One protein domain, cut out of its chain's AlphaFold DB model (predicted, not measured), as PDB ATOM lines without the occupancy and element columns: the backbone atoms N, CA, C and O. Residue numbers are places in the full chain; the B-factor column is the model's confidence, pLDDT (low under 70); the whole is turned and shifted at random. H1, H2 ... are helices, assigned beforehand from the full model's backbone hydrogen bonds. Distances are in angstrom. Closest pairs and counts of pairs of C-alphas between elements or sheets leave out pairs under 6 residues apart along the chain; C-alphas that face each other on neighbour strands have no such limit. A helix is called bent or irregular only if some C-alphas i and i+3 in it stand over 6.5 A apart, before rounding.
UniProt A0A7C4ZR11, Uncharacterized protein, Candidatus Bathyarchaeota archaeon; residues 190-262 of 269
ATOM      1  N   GLY A 190     192.053 164.302 281.310       56.94
ATOM      2  CA  GLY A 190     192.384 163.510 282.491       56.94
ATOM      3  C   GLY A 190     192.007 162.037 282.331       56.94
ATOM      4  O   GLY A 190     192.748 161.161 282.772       56.94
ATOM      5  N   TYR A 191     190.903 161.738 281.640       60.44
ATOM      6  CA  TYR A 191     190.489 160.360 281.400       60.44
ATOM      7  C   TYR A 191     191.529 159.594 280.573       60.44
ATOM      8  O   TYR A 191     191.945 158.510 280.983       60.44
ATOM      9  N   TRP A 192     191.991 160.149 279.449       62.50
ATOM     10  CA  TRP A 192     192.956 159.454 278.584       62.50
ATOM     11  C   TRP A 192     194.318 159.317 279.217       62.50
ATOM     12  O   TRP A 192     194.914 158.246 279.118       62.50
ATOM     13  N   LYS A 193     194.753 160.348 279.946       57.28
ATOM     14  CA  LYS A 193     195.968 160.285 280.748       57.28
ATOM     15  C   LYS A 193     195.952 159.069 281.674       57.28
ATOM     16  O   LYS A 193     196.953 158.388 281.780       57.28
ATOM     17  N   HIS A 194     194.832 158.757 282.324       53.12
ATOM     18  CA  HIS A 194     194.798 157.685 283.324       53.12
ATOM     19  C   HIS A 194     194.354 156.314 282.795       53.12
ATOM     20  O   HIS A 194     194.681 155.299 283.409       53.12
ATOM     21  N   ASN A 195     193.628 156.261 281.676       52.38
ATOM     22  CA  ASN A 195     193.070 155.015 281.140       52.38
ATOM     23  C   ASN A 195     193.838 154.473 279.934       52.38
ATOM     24  O   ASN A 195     193.851 153.259 279.727       52.38
ATOM     25  N   VAL A 196     194.551 155.327 279.193       56.03
ATOM     26  CA  VAL A 196     195.561 154.862 278.238       56.03
ATOM     27  C   VAL A 196     196.865 154.714 278.985       56.03
ATOM     28  O   VAL A 196     197.773 155.536 278.942       56.03
ATOM     29  N   ASN A 197     196.908 153.635 279.749       47.59
ATOM     30  CA  ASN A 197     198.046 153.230 280.548       47.59
ATOM     31  C   ASN A 197     199.146 152.661 279.633       47.59
ATOM     32  O   ASN A 197     199.488 151.481 279.729       47.59
ATOM     33  N   VAL A 198     199.621 153.454 278.668       43.62
ATOM     34  CA  VAL A 198     200.582 152.993 277.667       43.62
ATOM     35  C   VAL A 198     201.911 153.696 277.821       43.62
ATOM     36  O   VAL A 198     202.017 154.910 277.909       43.62
ATOM     37  N   TYR A 199     202.911 152.835 277.931       45.06
ATOM     38  CA  TYR A 199     204.266 153.076 278.362       45.06
ATOM     39  C   TYR A 199     205.034 153.901 277.331       45.06
ATOM     40  O   TYR A 199     205.220 153.470 276.196       45.06
ATOM     41  N   ASN A 200     205.549 155.055 277.745       40.84
ATOM     42  CA  ASN A 200     206.570 155.786 276.995       40.84
ATOM     43  C   ASN A 200     207.904 155.780 277.767       40.84
ATOM     44  O   ASN A 200     208.250 156.729 278.468       40.84
ATOM     45  N   GLY A 201     208.633 154.661 277.719       40.72
ATOM     46  CA  GLY A 201     210.028 154.602 278.180       40.72
ATOM     47  C   GLY A 201     210.276 154.485 279.692       40.72
ATOM     48  O   GLY A 201     211.379 154.785 280.139       40.72
ATOM     49  N   GLY A 202     209.304 154.042 280.498       42.78
ATOM     50  CA  GLY A 202     209.529 153.742 281.919       42.78
ATOM     51  C   GLY A 202     208.253 153.488 282.728       42.78
ATOM     52  O   GLY A 202     207.141 153.770 282.277       42.78
ATOM     53  N   ARG A 203     208.396 152.946 283.952       37.12
ATOM     54  CA  ARG A 203     207.276 152.787 284.907       37.12
ATOM     55  C   ARG A 203     206.605 154.148 285.144       37.12
ATOM     56  O   ARG A 203     207.211 155.021 285.754       37.12
ATOM     57  N   GLY A 204     205.347 154.287 284.723       43.66
ATOM     58  CA  GLY A 204     204.538 155.492 284.943       43.66
ATOM     59  C   GLY A 204     204.559 156.520 283.807       43.66
ATOM     60  O   GLY A 204     203.977 157.589 283.974       43.66
ATOM     61  N   SER A 205     205.196 156.226 282.670       45.34
ATOM     62  CA  SER A 205     205.174 157.112 281.502       45.34
ATOM     63  C   SER A 205     203.931 156.874 280.645       45.34
ATOM     64  O   SER A 205     203.700 155.746 280.217       45.34
ATOM     65  N   TYR A 206     203.167 157.932 280.389       50.59
ATOM     66  CA  TYR A 206     201.909 157.913 279.642       50.59
ATOM     67  C   TYR A 206     202.134 158.091 278.131       50.59
ATOM     68  O   TYR A 206     203.066 158.782 277.711       50.59
ATOM     69  N   SER A 207     201.268 157.495 277.311       46.75
ATOM     70  CA  SER A 207     201.201 157.736 275.872       46.75
ATOM     71  C   SER A 207     200.468 159.051 275.652       46.75
ATOM     72  O   SER A 207     199.299 159.175 276.025       46.75
ATOM     73  N   GLY A 208     201.153 160.018 275.055       48.62
ATOM     74  CA  GLY A 208     200.619 161.356 274.828       48.62
ATOM     75  C   GLY A 208     201.076 162.385 275.861       48.62
ATOM     76  O   GLY A 208     201.538 162.071 276.957       48.62
ATOM     77  N   ASP A 209     200.973 163.646 275.454       53.91
ATOM     78  CA  ASP A 209     201.290 164.804 276.279       53.91
ATOM     79  C   ASP A 209     200.370 164.835 277.523       53.91
ATOM     80  O   ASP A 209     199.145 164.772 277.369       53.91
ATOM     81  N   PRO A 210     200.897 164.956 278.764       52.34
ATOM     82  CA  PRO A 210     200.076 165.139 279.967       52.34
ATOM     83  C   PRO A 210     199.186 166.395 279.931       52.34
ATOM     84  O   PRO A 210     198.345 166.559 280.821       52.34
ATOM     85  N   HIS A 211     199.372 167.259 278.933       56.66
ATOM     86  CA  HIS A 211     198.623 168.478 278.660       56.66
ATOM     87  C   HIS A 211     197.676 168.376 277.457       56.66
ATOM     88  O   HIS A 211     197.200 169.408 276.987       56.66
ATOM     89  N   ILE A 212     197.370 167.166 276.971       66.88
ATOM     90  CA  ILE A 212     196.405 166.985 275.881       66.88
ATOM     91  C   ILE A 212     195.079 167.701 276.190       66.88
ATOM     92  O   ILE A 212     194.587 167.669 277.314       66.88
ATOM     93  N   THR A 213     194.496 168.386 275.218       65.75
ATOM     94  CA  THR A 213     193.210 169.093 275.337       65.75
ATOM     95  C   THR A 213     192.071 168.254 274.743       65.75
ATOM     96  O   THR A 213     192.324 167.279 274.041       65.75
ATOM     97  N   ALA A 214     190.799 168.606 274.989       65.88
ATOM     98  CA  ALA A 214     189.694 167.934 274.278       65.88
ATOM     99  C   ALA A 214     189.772 168.130 272.772       65.88
ATOM    100  O   ALA A 214     189.549 167.179 272.040       65.88
ATOM    101  N   THR A 215     190.113 169.335 272.320       68.81
ATOM    102  CA  THR A 215     190.265 169.615 270.892       68.81
ATOM    103  C   THR A 215     191.324 168.704 270.278       68.81
ATOM    104  O   THR A 215     191.071 168.081 269.255       68.81
ATOM    105  N   GLN A 216     192.459 168.506 270.955       75.75
ATOM    106  CA  GLN A 216     193.466 167.538 270.505       75.75
ATOM    107  C   GLN A 216     192.950 166.091 270.524       75.75
ATOM    108  O   GLN A 216     193.299 165.308 269.648       75.75
ATOM    109  N   LEU A 217     192.098 165.712 271.480       77.00
ATOM    110  CA  LEU A 217     191.464 164.388 271.476       77.00
ATOM    111  C   LEU A 217     190.489 164.209 270.307       77.00
ATOM    112  O   LEU A 217     190.456 163.133 269.718       77.00
ATOM    113  N   GLU A 218     189.730 165.241 269.943       77.81
ATOM    114  CA  GLU A 218     188.855 165.241 268.763       77.81
ATOM    115  C   GLU A 218     189.671 165.133 267.467       77.81
ATOM    116  O   GLU A 218     189.322 164.355 266.577       77.81
ATOM    117  N   GLU A 219     190.800 165.843 267.385       84.25
ATOM    118  CA  GLU A 219     191.765 165.720 266.287       84.25
ATOM    119  C   GLU A 219     192.339 164.300 266.205       84.25
ATOM    120  O   GLU A 219     192.426 163.723 265.118       84.25
ATOM    121  N   TYR A 220     192.675 163.695 267.348       87.25
ATOM    122  CA  TYR A 220     193.157 162.316 267.400       87.25
ATOM    123  C   TYR A 220     192.072 161.323 266.995       87.25
ATOM    124  O   TYR A 220     192.345 160.425 266.204       87.25
ATOM    125  N   GLU A 221     190.833 161.491 267.460       87.62
ATOM    126  CA  GLU A 221     189.705 160.668 267.018       87.62
ATOM    127  C   GLU A 221     189.542 160.739 265.497       87.62
ATOM    128  O   GLU A 221     189.446 159.699 264.842       87.62
ATOM    129  N   ALA A 222     189.556 161.946 264.926       89.06
ATOM    130  CA  ALA A 222     189.442 162.150 263.488       89.06
ATOM    131  C   ALA A 222     190.596 161.485 262.719       89.06
ATOM    132  O   ALA A 222     190.358 160.796 261.723       89.06
ATOM    133  N   TYR A 223     191.833 161.625 263.204       93.81
ATOM    134  CA  TYR A 223     192.999 160.970 262.615       93.81
ATOM    135  C   TYR A 223     192.872 159.442 262.651       93.81
ATOM    136  O   TYR A 223     193.093 158.777 261.638       93.81
ATOM    137  N   ILE A 224     192.489 158.868 263.793       93.69
ATOM    138  CA  ILE A 224     192.388 157.415 263.966       93.69
ATOM    139  C   ILE A 224     191.259 156.840 263.106       93.69
ATOM    140  O   ILE A 224     191.461 155.815 262.449       93.69
ATOM    141  N   LYS A 225     190.114 157.532 263.038       95.31
ATOM    142  CA  LYS A 225     189.016 157.196 262.120       95.31
ATOM    143  C   LYS A 225     189.479 157.132 260.671       95.31
ATOM    144  O   LYS A 225     189.130 156.199 259.954       95.31
ATOM    145  N   ALA A 226     190.269 158.116 260.247       96.38
ATOM    146  CA  ALA A 226     190.722 158.220 258.866       96.38
ATOM    147  C   ALA A 226     191.803 157.189 258.495       96.38
ATOM    148  O   ALA A 226     191.860 156.773 257.340       96.38
ATOM    149  N   ASN A 227     192.656 156.785 259.443       97.19
ATOM    150  CA  ASN A 227     193.875 156.028 259.130       97.19
ATOM    151  C   ASN A 227     193.891 154.581 259.638       97.19
ATOM    152  O   ASN A 227     194.598 153.756 259.062       97.19
ATOM    153  N   PHE A 228     193.155 154.253 260.703       95.94
ATOM    154  CA  PHE A 228     193.287 152.949 261.365       95.94
ATOM    155  C   PHE A 228     191.977 152.190 261.524       95.94
ATOM    156  O   PHE A 228     191.948 150.983 261.292       95.94
ATOM    157  N   TYR A 229     190.905 152.863 261.945       96.81
ATOM    158  CA  TYR A 229     189.639 152.194 262.228       96.81
ATOM    159  C   TYR A 229     188.463 153.149 262.033       96.81
ATOM    160  O   TYR A 229     188.235 154.025 262.858       96.81
ATOM    161  N   SER A 230     187.696 152.969 260.953       95.94
ATOM    162  CA  SER A 230     186.619 153.888 260.547       95.94
ATOM    163  C   SER A 230     185.532 154.085 261.603       95.94
ATOM    164  O   SER A 230     184.969 155.173 261.705       95.94
ATOM    165  N   ASP A 231     185.268 153.052 262.406       93.69
ATOM    166  CA  ASP A 231     184.249 153.079 263.461       93.69
ATOM    167  C   ASP A 231     184.832 153.506 264.817       93.69
ATOM    168  O   ASP A 231     184.147 153.460 265.845       93.69
ATOM    169  N   PHE A 232     186.108 153.903 264.847       92.75
ATOM    170  CA  PHE A 232     186.742 154.399 266.055       92.75
ATOM    171  C   PHE A 232     185.948 155.578 266.595       92.75
ATOM    172  O   PHE A 232     185.584 156.488 265.869       92.75
ATOM    173  N   SER A 233     185.714 155.593 267.892       86.94
ATOM    174  CA  SER A 233     185.315 156.793 268.612       86.94
ATOM    175  C   SER A 233     185.965 156.739 269.975       86.94
ATOM    176  O   SER A 233     186.306 155.658 270.469       86.94
ATOM    177  N   LEU A 234     186.108 157.888 270.612       79.56
ATOM    178  CA  LEU A 234     186.627 157.955 271.966       79.56
ATOM    179  C   LEU A 234     185.746 157.166 272.950       79.56
ATOM    180  O   LEU A 234     186.262 156.441 273.802       79.56
ATOM    181  N   VAL A 235     184.425 157.185 272.736       78.38
ATOM    182  CA  VAL A 235     183.450 156.361 273.469       78.38
ATOM    183  C   VAL A 235     183.624 154.873 273.169       78.38
ATOM    184  O   VAL A 235     183.546 154.046 274.072       78.38
ATOM    185  N   TRP A 236     183.885 154.481 271.922       87.75
ATOM    186  CA  TRP A 236     184.184 153.082 271.624       87.75
ATOM    187  C   TRP A 236     185.465 152.647 272.334       87.75
ATOM    188  O   TRP A 236     185.458 151.637 273.035       87.75
ATOM    189  N   ALA A 237     186.540 153.424 272.230       82.44
ATOM    190  CA  ALA A 237     187.826 153.094 272.825       82.44
ATOM    191  C   ALA A 237     187.722 152.983 274.354       82.44
ATOM    192  O   ALA A 237     188.229 152.021 274.932       82.44
ATOM    193  N   GLN A 238     186.951 153.863 274.997       74.81
ATOM    194  CA  GLN A 238     186.539 153.733 276.397       74.81
ATOM    195  C   GLN A 238     185.986 152.340 276.724       74.81
ATOM    196  O   GLN A 238     186.449 151.706 277.675       74.81
ATOM    197  N   THR A 239     185.000 151.854 275.957       78.25
ATOM    198  CA  THR A 239     184.388 150.538 276.222       78.25
ATOM    199  C   THR A 239     185.412 149.406 276.150       78.25
ATOM    200  O   THR A 239     185.304 148.420 276.879       78.25
ATOM    201  N   GLN A 240     186.453 149.570 275.327       84.12
ATOM    202  CA  GLN A 240     187.554 148.618 275.240       84.12
ATOM    203  C   GLN A 240     188.440 148.671 276.490       84.12
ATOM    204  O   GLN A 240     188.786 147.619 277.025       84.12
ATOM    205  N   PHE A 241     188.762 149.864 277.000       73.38
ATOM    206  CA  PHE A 241     189.559 150.024 278.226       73.38
ATOM    207  C   PHE A 241     188.839 149.543 279.487       73.38
ATOM    208  O   PHE A 241     189.469 148.986 280.383       73.38
ATOM    209  N   GLN A 242     187.516 149.683 279.550       70.88
ATOM    210  CA  GLN A 242     186.727 149.220 280.695       70.88
ATOM    211  C   GLN A 242     186.543 147.701 280.744       70.88
ATOM    212  O   GLN A 242     186.182 147.166 281.791       70.88
ATOM    213  N   ASN A 243     186.782 146.989 279.638       77.25
ATOM    214  CA  ASN A 243     186.617 145.543 279.570       77.25
ATOM    215  C   ASN A 243     187.981 144.831 279.652       77.25
ATOM    216  O   ASN A 243     188.723 144.812 278.669       77.25
ATOM    217  N   PRO A 244     188.310 144.149 280.768       73.19
ATOM    218  CA  PRO A 244     189.587 143.450 280.918       73.19
ATOM    219  C   PRO A 244     189.830 142.353 279.874       73.19
ATOM    220  O   PRO A 244     190.979 141.979 279.644       73.19
ATOM    221  N   LYS A 245     188.774 141.829 279.235       83.56
ATOM    222  CA  LYS A 245     188.903 140.851 278.143       83.56
ATOM    223  C   LYS A 245     189.513 141.465 276.881       83.56
ATOM    224  O   LYS A 245     190.088 140.738 276.079       83.56
ATOM    225  N   ASN A 246     189.461 142.789 276.744       82.06
ATOM    226  CA  ASN A 246     189.937 143.520 275.573       82.06
ATOM    227  C   ASN A 246     191.356 144.077 275.767       82.06
ATOM    228  O   ASN A 246     191.806 144.892 274.967       82.06
ATOM    229  N   LYS A 247     192.100 143.602 276.780       76.00
ATOM    230  CA  LYS A 247     193.499 144.000 277.037       76.00
ATOM    231  C   LYS A 247     194.404 143.911 275.811       76.00
ATOM    232  O   LYS A 247     195.274 144.758 275.643       76.00
ATOM    233  N   GLY A 248     194.184 142.922 274.943       78.31
ATOM    234  CA  GLY A 248     194.939 142.781 273.694       78.31
ATOM    235  C   GLY A 248     194.804 143.986 272.757       78.31
ATOM    236  O   GLY A 248     195.735 144.291 272.025       78.31
ATOM    237  N   MET A 249     193.684 144.711 272.823       84.06
ATOM    238  CA  MET A 249     193.460 145.915 272.024       84.06
ATOM    239  C   MET A 249     193.967 147.198 272.670       84.06
ATOM    240  O   MET A 249     194.109 148.195 271.972       84.06
ATOM    241  N   TRP A 250     194.246 147.210 273.973       81.94
ATOM    242  CA  TRP A 250     194.675 148.435 274.656       81.94
ATOM    243  C   TRP A 250     195.960 148.989 274.042       81.94
ATOM    244  O   TRP A 250     196.053 150.186 273.785       81.94
ATOM    245  N   LEU A 251     196.908 148.100 273.734       79.00
ATOM    246  CA  LEU A 251     198.143 148.470 273.057       79.00
ATOM    247  C   LEU A 251     197.880 148.995 271.640       79.00
ATOM    248  O   LEU A 251     198.416 150.027 271.249       79.00
ATOM    249  N   THR A 252     197.030 148.314 270.877       87.56
ATOM    250  CA  THR A 252     196.659 148.753 269.529       87.56
ATOM    251  C   THR A 252     196.065 150.160 269.548       87.56
ATOM    252  O   THR A 252     196.537 151.027 268.817       87.56
ATOM    253  N   ILE A 253     195.093 150.404 270.430       85.19
ATOM    254  CA  ILE A 253     194.435 151.706 270.566       85.19
ATOM    255  C   ILE A 253     195.448 152.782 270.956       85.19
ATOM    256  O   ILE A 253     195.453 153.864 270.380       85.19
ATOM    257  N   ALA A 254     196.343 152.499 271.895       78.44
ATOM    258  CA  ALA A 254     197.343 153.477 272.290       78.44
ATOM    259  C   ALA A 254     198.390 153.761 271.213       78.44
ATOM    260  O   ALA A 254     198.809 154.902 271.063       78.44
ATOM    261  N   ASN A 255     198.777 152.761 270.419       83.19
ATOM    262  CA  ASN A 255     199.650 152.986 269.270       83.19
ATOM    263  C   ASN A 255     198.964 153.837 268.194       83.19
ATOM    264  O   ASN A 255     199.638 154.626 267.534       83.19
ATOM    265  N   TRP A 256     197.636 153.751 268.055       89.69
ATOM    266  CA  TRP A 256     196.876 154.685 267.222       89.69
ATOM    267  C   TRP A 256     196.931 156.116 267.762       89.69
ATOM    268  O   TRP A 256     197.144 157.044 266.984       89.69
ATOM    269  N   PHE A 257     196.818 156.299 269.081       83.12
ATOM    270  CA  PHE A 257     197.005 157.609 269.717       83.12
ATOM    271  C   PHE A 257     198.434 158.143 269.575       83.12
ATOM    272  O   PHE A 257     198.597 159.320 269.269       83.12
ATOM    273  N   ASN A 258     199.463 157.302 269.723       78.69
ATOM    274  CA  ASN A 258     200.850 157.704 269.473       78.69
ATOM    275  C   ASN A 258     201.019 158.196 268.037       78.69
ATOM    276  O   ASN A 258     201.561 159.276 267.829       78.69
ATOM    277  N   ALA A 259     200.500 157.458 267.056       84.88
ATOM    278  CA  ALA A 259     200.568 157.879 265.664       84.88
ATOM    279  C   ALA A 259     199.823 159.204 265.418       84.88
ATOM    280  O   ALA A 259     200.363 160.082 264.747       84.88
ATOM    281  N   ALA A 260     198.636 159.387 266.010       85.94
ATOM    282  CA  ALA A 260     197.895 160.650 265.946       85.94
ATOM    283  C   ALA A 260     198.665 161.823 266.578       85.94
ATOM    284  O   ALA A 260     198.607 162.948 266.088       85.94
ATOM    285  N   ALA A 261     199.442 161.547 267.627       79.31
ATOM    286  CA  ALA A 261     200.327 162.500 268.286       79.31
ATOM    287  C   ALA A 261     201.678 162.706 267.567       79.31
ATOM    288  O   ALA A 261     202.509 163.473 268.053       79.31
ATOM    289  N   GLY A 262     201.934 162.023 266.445       81.69
ATOM    290  CA  GLY A 262     203.225 162.067 265.745       81.69
ATOM    291  C   GLY A 262     204.368 161.354 266.485       81.69
ATOM    292  O   GLY A 262     205.539 161.647 266.249       81.69
TER     293      GLY A 262
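AT A GLANCE: This is residues 190 to 262 of the 269 residues of an uncharacterized protein of Candidatus Bathyarchaeota archaeon (UniProt A0A7C4ZR11). A kinked long helix, H4, and the shorter H3 make a helical hairpin, and H2 is set about perpendicular to both, touching H4 near its last residues. The short H1 is near the last residues of H3, and the long loop of residues 196 to 213 joins H1 to H2. The printed part has 73 residues with four named helices, in the order H1, H2, H3, H4, and no named strand; the class is all helix. It is compact, with a radius of gyration of the C-alphas of 11.4 A and spans of 32 by 29 by 18 A.

IN THESE COORDINATES: H4, residues 244 to 260, measures 24.3 A from C-alpha 244 to C-alpha 260 at (197.895, 160.650, 265.946). It has a kink of 36 degrees near residue 251 and is irregular: C-alphas 245 and 248 are 7.7 A apart. H3 is residues 234 to 242, 12.3 A; H2 is residues 214 to 227, 19.7 A. H1, residues 190 to 195, begins with C-alpha 190 at (192.384, 163.510, 282.491).

HOW THE PARTS SIT: H3 and H4 touch, closest at the C-alphas of Gln 240 and Asn 246, 5.6 A, opposite ways at a steep tilt of 39 degrees; H4 touches H3 with residues 246 to 253 alone. H2, with residues 219 to 224 alone, touches residues 256 to 260 of H4, about perpendicular at 83 degrees; the C-alphas of Tyr 220 and Ala 260 are closest, 5.2 A. H2 and H3 are close but not clearly touching; their closest C-alphas, those of Glu 221 and Leu 234, are 6.4 A apart. H1 and H3 are also close but not clearly touching, closest at the C-alphas of Asn 195 and Phe 241, 6.8 A. H1 is apart from H2 and H4. Every O i to N i+4 pair is within hydrogen-bond range in H1, H2 and H3, and 8 of 13 are in H4.

THE WHOLE: The C-alphas of Arg 203 and Ser 230, the two farthest apart, are 32.0 A apart. The printed part has no cut. The link from H1 to H2 is long, that from H2 to H3 short and that from H3 to H4 tight. The mean pLDDT of the printed part is 72.9, and residues 190 to 215 are under 70.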